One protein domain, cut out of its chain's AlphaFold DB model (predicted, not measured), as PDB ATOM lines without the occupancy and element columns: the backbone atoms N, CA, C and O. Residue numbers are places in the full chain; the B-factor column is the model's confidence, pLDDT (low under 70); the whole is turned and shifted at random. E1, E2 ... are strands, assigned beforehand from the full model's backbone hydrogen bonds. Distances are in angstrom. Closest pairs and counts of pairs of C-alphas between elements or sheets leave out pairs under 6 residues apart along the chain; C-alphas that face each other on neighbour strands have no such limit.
ATOM      1  N   VAL A 110     -39.058  14.247 -28.350       96.19
ATOM      2  CA  VAL A 110     -39.487  14.705 -29.672       96.19
ATOM      3  C   VAL A 110     -38.394  14.463 -30.705       96.19
ATOM      4  O   VAL A 110     -37.205  14.407 -30.390       96.19
ATOM      5  N   THR A 111     -38.807  14.315 -31.956       94.94
ATOM      6  CA  THR A 111     -37.925  14.138 -33.107       94.94
ATOM      7  C   THR A 111     -38.197  15.225 -34.129       94.94
ATOM      8  O   THR A 111     -39.343  15.402 -34.542       94.94
ATOM      9  N   ALA A 112     -37.151  15.934 -34.544       95.62
ATOM     10  CA  ALA A 112     -37.199  16.861 -35.662       95.62
ATOM     11  C   ALA A 112     -36.508  16.249 -36.880       95.62
ATOM     12  O   ALA A 112     -35.370  15.779 -36.797       95.62
ATOM     13  N   THR A 113     -37.208  16.270 -38.007       94.56
ATOM     14  CA  THR A 113     -36.763  15.665 -39.262       94.56
ATOM     15  C   THR A 113     -36.746  16.731 -40.337       94.56
ATOM     16  O   THR A 113     -37.787  17.331 -40.626       94.56
ATOM     17  N   ALA A 114     -35.564  16.969 -40.906       95.50
ATOM     18  CA  ALA A 114     -35.411  17.873 -42.035       95.50
ATOM     19  C   ALA A 114     -36.283  17.438 -43.217       95.50
ATOM     20  O   ALA A 114     -36.571  16.259 -43.420       95.50
ATOM     21  N   GLY A 115     -36.683  18.421 -44.014       94.75
ATOM     22  CA  GLY A 115     -37.292  18.170 -45.303       94.75
ATOM     23  C   GLY A 115     -36.300  17.634 -46.326       94.75
ATOM     24  O   GLY A 115     -35.091  17.828 -46.214       94.75
ATOM     25  N   SER A 116     -36.843  17.029 -47.374       93.94
ATOM     26  CA  SER A 116     -36.092  16.384 -48.444       93.94
ATOM     27  C   SER A 116     -36.757  16.582 -49.800       93.94
ATOM     28  O   SER A 116     -37.881  17.087 -49.905       93.94
ATOM     29  N   GLY A 117     -36.048  16.233 -50.871       93.44
ATOM     30  CA  GLY A 117     -36.590  16.304 -52.220       93.44
ATOM     31  C   GLY A 117     -35.547  16.061 -53.303       93.44
ATOM     32  O   GLY A 117     -34.345  16.111 -53.068       93.44
ATOM     33  N   SER A 118     -36.027  15.834 -54.524       93.50
ATOM     34  CA  SER A 118     -35.190  15.666 -55.712       93.50
ATOM     35  C   SER A 118     -35.797  16.414 -56.893       93.50
ATOM     36  O   SER A 118     -37.007  16.343 -57.107       93.50
ATOM     37  N   ALA A 119     -34.968  17.086 -57.688       93.44
ATOM     38  CA  ALA A 119     -35.397  17.777 -58.899       93.44
ATOM     39  C   ALA A 119     -34.323  17.687 -59.991       93.44
ATOM     40  O   ALA A 119     -33.132  17.573 -59.701       93.44
ATOM     41  N   THR A 120     -34.741  17.770 -61.253       95.31
ATOM     42  CA  THR A 120     -33.822  17.918 -62.390       95.31
ATOM     43  C   THR A 120     -33.273  19.344 -62.438       95.31
ATOM     44  O   THR A 120     -33.989  20.298 -62.131       95.31
ATOM     45  N   TYR A 121     -32.004  19.490 -62.830       95.00
ATOM     46  CA  TYR A 121     -31.370  20.795 -63.009       95.00
ATOM     47  C   TYR A 121     -32.087  21.612 -64.092       95.00
ATOM     48  O   TYR A 121     -32.145  21.202 -65.250       95.00
ATOM     49  N   ASP A 122     -32.587  22.783 -63.709       95.19
ATOM     50  CA  ASP A 122     -33.231  23.766 -64.588       95.19
ATOM     51  C   ASP A 122     -32.698  25.194 -64.364       95.19
ATOM     52  O   ASP A 122     -33.282  26.169 -64.833       95.19
ATOM     53  N   GLY A 123     -31.586  25.327 -63.634       94.62
ATOM     54  CA  GLY A 123     -30.978  26.614 -63.292       94.62
ATOM     55  C   GLY A 123     -31.669  27.381 -62.157       94.62
ATOM     56  O   GLY A 123     -31.203  28.469 -61.819       94.62
ATOM     57  N   ALA A 124     -32.726  26.840 -61.537       95.81
ATOM     58  CA  ALA A 124     -33.419  27.466 -60.410       95.81
ATOM     59  C   ALA A 124     -33.102  26.792 -59.063       95.81
ATOM     60  O   ALA A 124     -32.799  25.599 -58.992       95.81
ATOM     61  N   SER A 125     -33.215  27.550 -57.967       95.56
ATOM     62  CA  SER A 125     -33.157  26.991 -56.611       95.56
ATOM     63  C   SER A 125     -34.396  26.144 -56.298       95.56
ATOM     64  O   SER A 125     -35.480  26.417 -56.821       95.56
ATOM     65  N   LYS A 126     -34.263  25.155 -55.412       94.94
ATOM     66  CA  LYS A 126     -35.337  24.230 -55.026       94.94
ATOM     67  C   LYS A 126     -35.609  24.301 -53.529       94.94
ATOM     68  O   LYS A 126     -34.680  24.379 -52.732       94.94
ATOM     69  N   SER A 127     -36.883  24.227 -53.159       95.25
ATOM     70  CA  SER A 127     -37.312  24.139 -51.764       95.25
ATOM     71  C   SER A 127     -37.509  22.671 -51.375       95.25
ATOM     72  O   SER A 127     -38.250  21.974 -52.072       95.25
ATOM     73  N   PRO A 128     -36.876  22.190 -50.291       94.94
ATOM     74  CA  PRO A 128     -37.166  20.869 -49.737       94.94
ATOM     75  C   PRO A 128     -38.614  20.770 -49.231       94.94
ATOM     76  O   PRO A 128     -39.289  21.792 -49.068       94.94
ATOM     77  N   SER A 129     -39.086  19.556 -48.932       95.88
ATOM     78  CA  SER A 129     -40.340  19.363 -48.191       95.88
ATOM     79  C   SER A 129     -40.298  20.057 -46.818       95.88
ATOM     80  O   SER A 129     -39.257  20.538 -46.373       95.88
ATOM     81  N   ALA A 130     -41.439  20.193 -46.140       95.88
ATOM     82  CA  ALA A 130     -41.468  20.872 -44.845       95.88
ATOM     83  C   ALA A 130     -40.662  20.098 -43.786       95.88
ATOM     84  O   ALA A 130     -40.769  18.875 -43.709       95.88
ATOM     85  N   CYS A 131     -39.913  20.816 -42.941       95.88
ATOM     86  CA  CYS A 131     -39.385  20.218 -41.717       95.88
ATOM     87  C   CYS A 131     -40.539  19.901 -40.764       95.88
ATOM     88  O   CYS A 131     -41.470  20.700 -40.622       95.88
ATOM     89  N   VAL A 132     -40.458  18.769 -40.073       95.50
ATOM     90  CA  VAL A 132     -41.495  18.325 -39.139       95.50
ATOM     91  C   VAL A 132     -40.911  18.043 -37.763       95.50
ATOM     92  O   VAL A 132     -39.815  17.500 -37.642       95.50
ATOM     93  N   VAL A 133     -41.662  18.398 -36.718       96.56
ATOM     94  CA  VAL A 133     -41.431  17.932 -35.344       96.56
ATOM     95  C   VAL A 133     -42.526  16.934 -35.004       96.56
ATOM     96  O   VAL A 133     -43.700  17.180 -35.275       96.56
ATOM     97  N   SER A 134     -42.149  15.807 -34.413       95.62
ATOM     98  CA  SER A 134     -43.072  14.762 -33.976       95.62
ATOM     99  C   SER A 134     -42.742  14.297 -32.560       95.62
ATOM    100  O   SER A 134     -41.603  14.395 -32.107       95.62
ATOM    101  N   GLY A 135     -43.748  13.806 -31.847       95.00
ATOM    102  CA  GLY A 135     -43.648  13.342 -30.467       95.00
ATOM    103  C   GLY A 135     -45.039  13.207 -29.857       95.00
ATOM    104  O   GLY A 135     -46.028  13.607 -30.468       95.00
ATOM    105  N   THR A 136     -45.129  12.640 -28.658       93.12
ATOM    106  CA  THR A 136     -46.406  12.520 -27.931       93.12
ATOM    107  C   THR A 136     -46.936  13.878 -27.474       93.12
ATOM    108  O   THR A 136     -48.142  14.099 -27.468       93.12
ATOM    109  N   TYR A 137     -46.030  14.792 -27.136       96.56
ATOM    110  CA  TYR A 137     -46.315  16.189 -26.854       96.56
ATOM    111  C   TYR A 137     -45.225  17.052 -27.488       96.56
ATOM    112  O   TYR A 137     -44.047  16.886 -27.182       96.56
ATOM    113  N   THR A 138     -45.615  17.961 -28.380       95.94
ATOM    114  CA  THR A 138     -44.695  18.891 -29.057       95.94
ATOM    115  C   THR A 138     -44.892  20.338 -28.621       95.94
ATOM    116  O   THR A 138     -44.099  21.182 -29.014       95.94
ATOM    117  N   GLY A 139     -45.928  20.651 -27.835       95.62
ATOM    118  CA  GLY A 139     -46.237  22.025 -27.436       95.62
ATOM    119  C   GLY A 139     -46.279  22.992 -28.626       95.62
ATOM    120  O   GLY A 139     -46.943  22.727 -29.628       95.62
ATOM    121  N   ASP A 140     -45.543  24.097 -28.508       95.56
ATOM    122  CA  ASP A 140     -45.374  25.136 -29.528       95.56
ATOM    123  C   ASP A 140     -44.112  24.951 -30.393       95.56
ATOM    124  O   ASP A 140     -43.730  25.869 -31.123       95.56
ATOM    125  N   LEU A 141     -43.447  23.791 -30.315       96.19
ATOM    126  CA  LEU A 141     -42.240  23.537 -31.093       96.19
ATOM    127  C   LEU A 141     -42.530  23.625 -32.594       96.19
ATOM    128  O   LEU A 141     -43.452  23.007 -33.125       96.19
ATOM    129  N   THR A 142     -41.667  24.350 -33.289       96.25
ATOM    130  CA  THR A 142     -41.653  24.479 -34.745       96.25
ATOM    131  C   THR A 142     -40.323  23.985 -35.294       96.25
ATOM    132  O   THR A 142     -39.322  23.949 -34.574       96.25
ATOM    133  N   CYS A 143     -40.295  23.627 -36.579       96.31
ATOM    134  CA  CYS A 143     -39.053  23.328 -37.274       96.31
ATOM    135  C   CYS A 143     -38.956  24.042 -38.622       96.31
ATOM    136  O   CYS A 143     -39.935  24.138 -39.361       96.31
ATOM    137  N   ALA A 144     -37.746  24.492 -38.951       96.44
ATOM    138  CA  ALA A 144     -37.382  25.034 -40.251       96.44
ATOM    139  C   ALA A 144     -36.196  24.271 -40.859       96.44
ATOM    140  O   ALA A 144     -35.314  23.796 -40.145       96.44
ATOM    141  N   ASN A 145     -36.158  24.194 -42.190       95.81
ATOM    142  CA  ASN A 145     -35.002  23.674 -42.920       95.81
ATOM    143  C   ASN A 145     -33.873  24.708 -42.941       95.81
ATOM    144  O   ASN A 145     -34.110  25.879 -43.250       95.81
ATOM    145  N   ASN A 146     -32.643  24.262 -42.695       93.62
ATOM    146  CA  ASN A 146     -31.441  25.056 -42.905       93.62
ATOM    147  C   ASN A 146     -30.420  24.282 -43.766       93.62
ATOM    148  O   ASN A 146     -29.840  23.311 -43.279       93.62
ATOM    149  N   PRO A 147     -30.177  24.697 -45.024       94.44
ATOM    150  CA  PRO A 147     -30.765  25.864 -45.686       94.44
ATOM    151  C   PRO A 147     -32.241  25.649 -46.073       94.44
ATOM    152  O   PRO A 147     -32.676  24.531 -46.334       94.44
ATOM    153  N   ALA A 148     -33.014  26.739 -46.160       94.88
ATOM    154  CA  ALA A 148     -34.423  26.688 -46.576       94.88
ATOM    155  C   ALA A 148     -34.610  26.439 -48.089       94.88
ATOM    156  O   ALA A 148     -35.707  26.106 -48.539       94.88
ATOM    157  N   SER A 149     -33.549  26.623 -48.878       94.31
ATOM    158  CA  SER A 149     -33.512  26.427 -50.329       94.31
ATOM    159  C   SER A 149     -32.131  25.913 -50.750       94.31
ATOM    160  O   SER A 149     -31.124  26.309 -50.160       94.31
ATOM    161  N   VAL A 150     -32.082  25.036 -51.754       93.62
ATOM    162  CA  VAL A 150     -30.864  24.385 -52.269       93.62
ATOM    163  C   VAL A 150     -30.653  24.679 -53.761       93.62
ATOM    164  O   VAL A 150     -31.584  25.073 -54.467       93.62
ATOM    165  N   GLY A 151     -29.434  24.471 -54.266       90.25
ATOM    166  CA  GLY A 151     -29.063  24.745 -55.663       90.25
ATOM    167  C   GLY A 151     -28.539  26.177 -55.897       90.25
ATOM    168  O   GLY A 151     -28.156  26.851 -54.941       90.25
ATOM    169  N   PRO A 152     -28.463  26.657 -57.157       90.25
ATOM    170  CA  PRO A 152     -29.004  26.037 -58.370       90.25
ATOM    171  C   PRO A 152     -28.100  24.960 -58.988       90.25
ATOM    172  O   PRO A 152     -28.541  24.261 -59.890       90.25
ATOM    173  N   GLY A 153     -26.843  24.825 -58.554       92.00
ATOM    174  CA  GLY A 153     -25.926  23.814 -59.092       92.00
ATOM    175  C   GLY A 153     -26.416  22.384 -58.842       92.00
ATOM    176  O   GLY A 153     -27.011  22.105 -57.803       92.00
ATOM    177  N   ALA A 154     -26.152  21.478 -59.786       92.50
ATOM    178  CA  ALA A 154     -26.395  20.055 -59.577       92.50
ATOM    179  C   ALA A 154     -25.485  19.518 -58.458       92.50
ATOM    180  O   ALA A 154     -24.287  19.801 -58.435       92.50
ATOM    181  N   GLY A 155     -26.056  18.732 -57.551       91.62
ATOM    182  CA  GLY A 155     -25.352  18.141 -56.418       91.62
ATOM    183  C   GLY A 155     -26.302  17.840 -55.264       91.62
ATOM    184  O   GLY A 155     -27.464  18.246 -55.282       91.62
ATOM    185  N   THR A 156     -25.797  17.136 -54.256       92.00
ATOM    186  CA  THR A 156     -26.525  16.888 -53.007       92.00
ATOM    187  C   THR A 156     -26.154  17.962 -51.992       92.00
ATOM    188  O   THR A 156     -24.979  18.281 -51.821       92.00
ATOM    189  N   THR A 157     -27.152  18.535 -51.325       91.50
ATOM    190  CA  THR A 157     -26.963  19.465 -50.206       91.50
ATOM    191  C   THR A 157     -27.626  18.863 -48.979       91.50
ATOM    192  O   THR A 157     -28.822  18.596 -49.017       91.50
ATOM    193  N   THR A 158     -26.869  18.660 -47.902       92.25
ATOM    194  CA  THR A 158     -27.435  18.233 -46.617       92.25
ATOM    195  C   THR A 158     -28.289  19.356 -46.034       92.25
ATOM    196  O   THR A 158     -27.858  20.511 -45.991       92.25
ATOM    197  N   ILE A 159     -29.491  19.011 -45.579       92.62
ATOM    198  CA  ILE A 159     -30.437  19.928 -44.941       92.62
ATOM    199  C   ILE A 159     -30.545  19.536 -43.472       92.62
ATOM    200  O   ILE A 159     -30.781  18.372 -43.157       92.62
ATOM    201  N   TYR A 160     -30.388  20.520 -42.589       91.44
ATOM    202  CA  TYR A 160     -30.486  20.337 -41.146       91.44
ATOM    203  C   TYR A 160     -31.837  20.851 -40.636       91.44
ATOM    204  O   TYR A 160     -32.280  21.924 -41.070       91.44
ATOM    205  N   PRO A 161     -32.485  20.154 -39.690       94.56
ATOM    206  CA  PRO A 161     -33.644  20.691 -38.999       94.56
ATOM    207  C   PRO A 161     -33.199  21.723 -37.953       94.56
ATOM    208  O   PRO A 161     -32.270  21.495 -37.177       94.56
ATOM    209  N   VAL A 162     -33.889  22.857 -37.893       94.06
ATOM    210  CA  VAL A 162     -33.709  23.875 -36.852       94.06
ATOM    211  C   VAL A 162     -34.998  23.982 -36.058       94.06
ATOM    212  O   VAL A 162     -36.007  24.458 -36.576       94.06
ATOM    213  N   VAL A 163     -34.960  23.535 -34.801       95.25
ATOM    214  CA  VAL A 163     -36.112  23.572 -33.893       95.25
ATOM    215  C   VAL A 163     -36.136  24.880 -33.111       95.25
ATOM    216  O   VAL A 163     -35.107  25.326 -32.604       95.25
ATOM    217  N   SER A 164     -37.317  25.479 -32.979       95.06
ATOM    218  CA  SER A 164     -37.541  26.650 -32.124       95.06
ATOM    219  C   SER A 164     -38.895  26.573 -31.418       95.06
ATOM    220  O   SER A 164     -39.788  25.868 -31.877       95.06
ATOM    221  N   GLY A 165     -39.043  27.274 -30.296       94.88
ATOM    222  CA  GLY A 165     -40.241  27.247 -29.455       94.88
ATOM    223  C   GLY A 165     -39.930  27.749 -28.046       94.88
ATOM    224  O   GLY A 165     -38.787  28.117 -27.751       94.88
ATOM    225  N   THR A 166     -40.933  27.774 -27.173       93.19
ATOM    226  CA  THR A 166     -40.731  28.101 -25.759       93.19
ATOM    227  C   THR A 166     -40.423  26.843 -24.944       93.19
ATOM    228  O   THR A 166     -40.722  25.722 -25.340       93.19
ATOM    229  N   GLY A 167     -39.742  27.006 -23.804       92.31
ATOM    230  CA  GLY A 167     -39.505  25.891 -22.880       92.31
ATOM    231  C   GLY A 167     -38.695  24.722 -23.458       92.31
ATOM    232  O   GLY A 167     -38.912  23.590 -23.038       92.31
ATOM    233  N   LEU A 168     -37.758  24.968 -24.385       94.50
ATOM    234  CA  LEU A 168     -36.932  23.927 -25.030       94.50
ATOM    235  C   LEU A 168     -36.254  22.972 -24.031       94.50
ATOM    236  O   LEU A 168     -36.083  21.791 -24.317       94.50
ATOM    237  N   THR A 169     -35.927  23.458 -22.832       95.00
ATOM    238  CA  THR A 169     -35.345  22.661 -21.741       95.00
ATOM    239  C   THR A 169     -36.267  21.555 -21.228       95.00
ATOM    240  O   THR A 169     -35.794  20.633 -20.570       95.00
ATOM    241  N   ASN A 170     -37.566  21.618 -21.521       97.06
ATOM    242  CA  ASN A 170     -38.530  20.584 -21.165       97.06
ATOM    243  C   ASN A 170     -38.586  19.431 -22.181       97.06
ATOM    244  O   ASN A 170     -39.278  18.437 -21.952       97.06
ATOM    245  N   PHE A 171     -37.855  19.537 -23.292       96.38
ATOM    246  CA  PHE A 171     -37.853  18.556 -24.367       96.38
ATOM    247  C   PHE A 171     -36.481  17.901 -24.517       96.38
ATOM    248  O   PHE A 171     -35.429  18.522 -24.347       96.38
ATOM    249  N   GLN A 172     -36.493  16.616 -24.852       95.38
ATOM    250  CA  GLN A 172     -35.341  15.897 -25.369       95.38
ATOM    251  C   GLN A 172     -35.532  15.798 -26.881       95.38
ATOM    252  O   GLN A 172     -36.413  15.078 -27.345       95.38
ATOM    253  N   ILE A 173     -34.738  16.555 -27.639       92.56
ATOM    254  CA  ILE A 173     -34.919  16.716 -29.085       92.56
ATOM    255  C   ILE A 173     -33.878  15.868 -29.822       92.56
ATOM    256  O   ILE A 173     -32.683  16.168 -29.801       92.56
ATOM    257  N   GLY A 174     -34.332  14.812 -30.495       89.06
ATOM    258  CA  GLY A 174     -33.534  14.120 -31.507       89.06
ATOM    259  C   GLY A 174     -33.615  14.869 -32.834       89.06
ATOM    260  O   GLY A 174     -34.719  15.118 -33.314       89.06
ATOM    261  N   VAL A 175     -32.478  15.232 -33.430       80.06
ATOM    262  CA  VAL A 175     -32.443  15.831 -34.773       80.06
ATOM    263  C   VAL A 175     -31.884  14.827 -35.773       80.06
ATOM    264  O   VAL A 175     -30.852  14.203 -35.517       80.06
ATOM    265  N   PHE A 176     -32.575  14.662 -36.898       75.31
ATOM    266  CA  PHE A 176     -32.138  13.807 -37.997       75.31
ATOM    267  C   PHE A 176     -32.060  14.615 -39.287       75.31
ATOM    268  O   PHE A 176     -33.016  15.305 -39.664       75.31
ATOM    269  N   ASP A 177     -30.914  14.492 -39.948       71.12
ATOM    270  CA  ASP A 177     -30.699  15.001 -41.299       71.12
ATOM    271  C   ASP A 177     -31.354  14.049 -42.319       71.12
ATOM    272  O   ASP A 177     -31.688  12.909 -41.982       71.12
ATOM    273  N   ASP A 178     -31.514  14.491 -43.569       65.19
ATOM    274  CA  ASP A 178     -32.137  13.695 -44.650       65.19
ATOM    275  C   ASP A 178     -31.445  12.330 -44.874       65.19
ATOM    276  O   ASP A 178     -32.078  11.331 -45.205       65.19
ATOM    277  N   ASP A 179     -30.147  12.245 -44.568       61.31
ATOM    278  CA  ASP A 179     -29.359  11.008 -44.663       61.31
ATOM    279  C   ASP A 179     -29.604  10.025 -43.493       61.31
ATOM    280  O   ASP A 179     -28.936   8.995 -43.385       61.31
ATOM    281  N   GLY A 180     -30.514  10.344 -42.563       60.66
ATOM    282  CA  GLY A 180     -30.839   9.519 -41.394       60.66
ATOM    283  C   GLY A 180     -29.772   9.515 -40.291       60.66
ATOM    284  O   GLY A 180     -29.914   8.800 -39.296       60.66
ATOM    285  N   ASN A 181     -28.713  10.318 -40.423       59.03
ATOM    286  CA  ASN A 181     -27.696  10.474 -39.387       59.03
ATOM    287  C   ASN A 181     -28.230  11.360 -38.254       59.03
ATOM    288  O   ASN A 181     -28.454  12.558 -38.425       59.03
ATOM    289  N   GLY A 182     -28.448  10.758 -37.083       55.19
ATOM    290  CA  GLY A 182     -28.940  11.458 -35.901       55.19
ATOM    291  C   GLY A 182     -27.838  12.220 -35.168       55.19
ATOM    292  O   GLY A 182     -26.777  11.668 -34.868       55.19
ATOM    293  N   ARG A 183     -28.111  13.471 -34.792       59.09
ATOM    294  CA  ARG A 183     -27.375  14.177 -33.736       59.09
ATOM    295  C   ARG A 183     -28.323  14.347 -32.547       59.09
ATOM    296  O   ARG A 183     -29.451  14.795 -32.701       59.09
ATOM    297  N   GLN A 184     -27.896  13.961 -31.345       49.69
ATOM    298  CA  GLN A 184     -28.620  14.359 -30.137       49.69
ATOM    299  C   GLN A 184     -28.125  15.745 -29.734       49.69
ATOM    300  O   GLN A 184     -26.966  15.901 -29.349       49.69
ATOM    301  N   CYS A 185     -28.988  16.752 -29.830       47.19
ATOM    302  CA  CYS A 185     -28.724  18.044 -29.218       47.19
ATOM    303  C   CYS A 185     -29.284  18.002 -27.796       47.19
ATOM    304  O   CYS A 185     -30.473  18.231 -27.580       47.19
ATOM    305  N   ASN A 186     -28.426  17.708 -26.816       41.62
ATOM    306  CA  ASN A 186     -28.718  18.085 -25.436       41.62
ATOM    307  C   ASN A 186     -28.572  19.609 -25.350       41.62
ATOM    308  O   ASN A 186     -27.469  20.110 -25.133       41.62
TER     309      ASN A 186
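This is residues 110 to 186 of the 187 residues of an uncharacterized protein of Verrucomicrobia bacterium (UniProt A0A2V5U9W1). With little regular structure, the domain is a small sandwich, sheet E2, E1, E5, E6 face to face with hairpin E3 and E4, at one end of a long body whose other end is loops, within residues 114 to 131 and 147 to 159. The printed part has 77 residues, no named helix and six named strands, E1 to E6 in chain order, all strand, under half in named elements. The larger sheet is mixed, the smaller antiparallel. It is only just compact, close to loose, with radius of gyration of the C-alphas 13.7 A and spans of 43 by 22 by 17 A.

E1, residues 110 to 113, is parallel to E5, residues 171 to 176; N 112 and O 174 are 2.8 A apart. E2, residues 132 to 135, is antiparallel to E1, with N 111 and O 134 at 2.8 A. E6, residues 182 to 185, forms a hairpin with E5, with N 183 and O 175 at 2.9 A. E3, residues 142 to 146, and E4, residues 160 to 164, form a hairpin, with N 144 and O 162 at 2.9 A. Across the sandwich, the closest C-alphas of E1 and E4 are those of Thr 113 and Pro 161, 5.9 A apart.

E1 begins at C-alpha 110 (-39.487, 14.705, -29.672) and E6 ends at C-alpha 185 (-28.724, 18.044, -29.218). E5 is 15.5 A long.

The printed part has no cut. The links E1 to E2 and E3 to E4 are long. Residues 178 to 186 have pLDDT under 70.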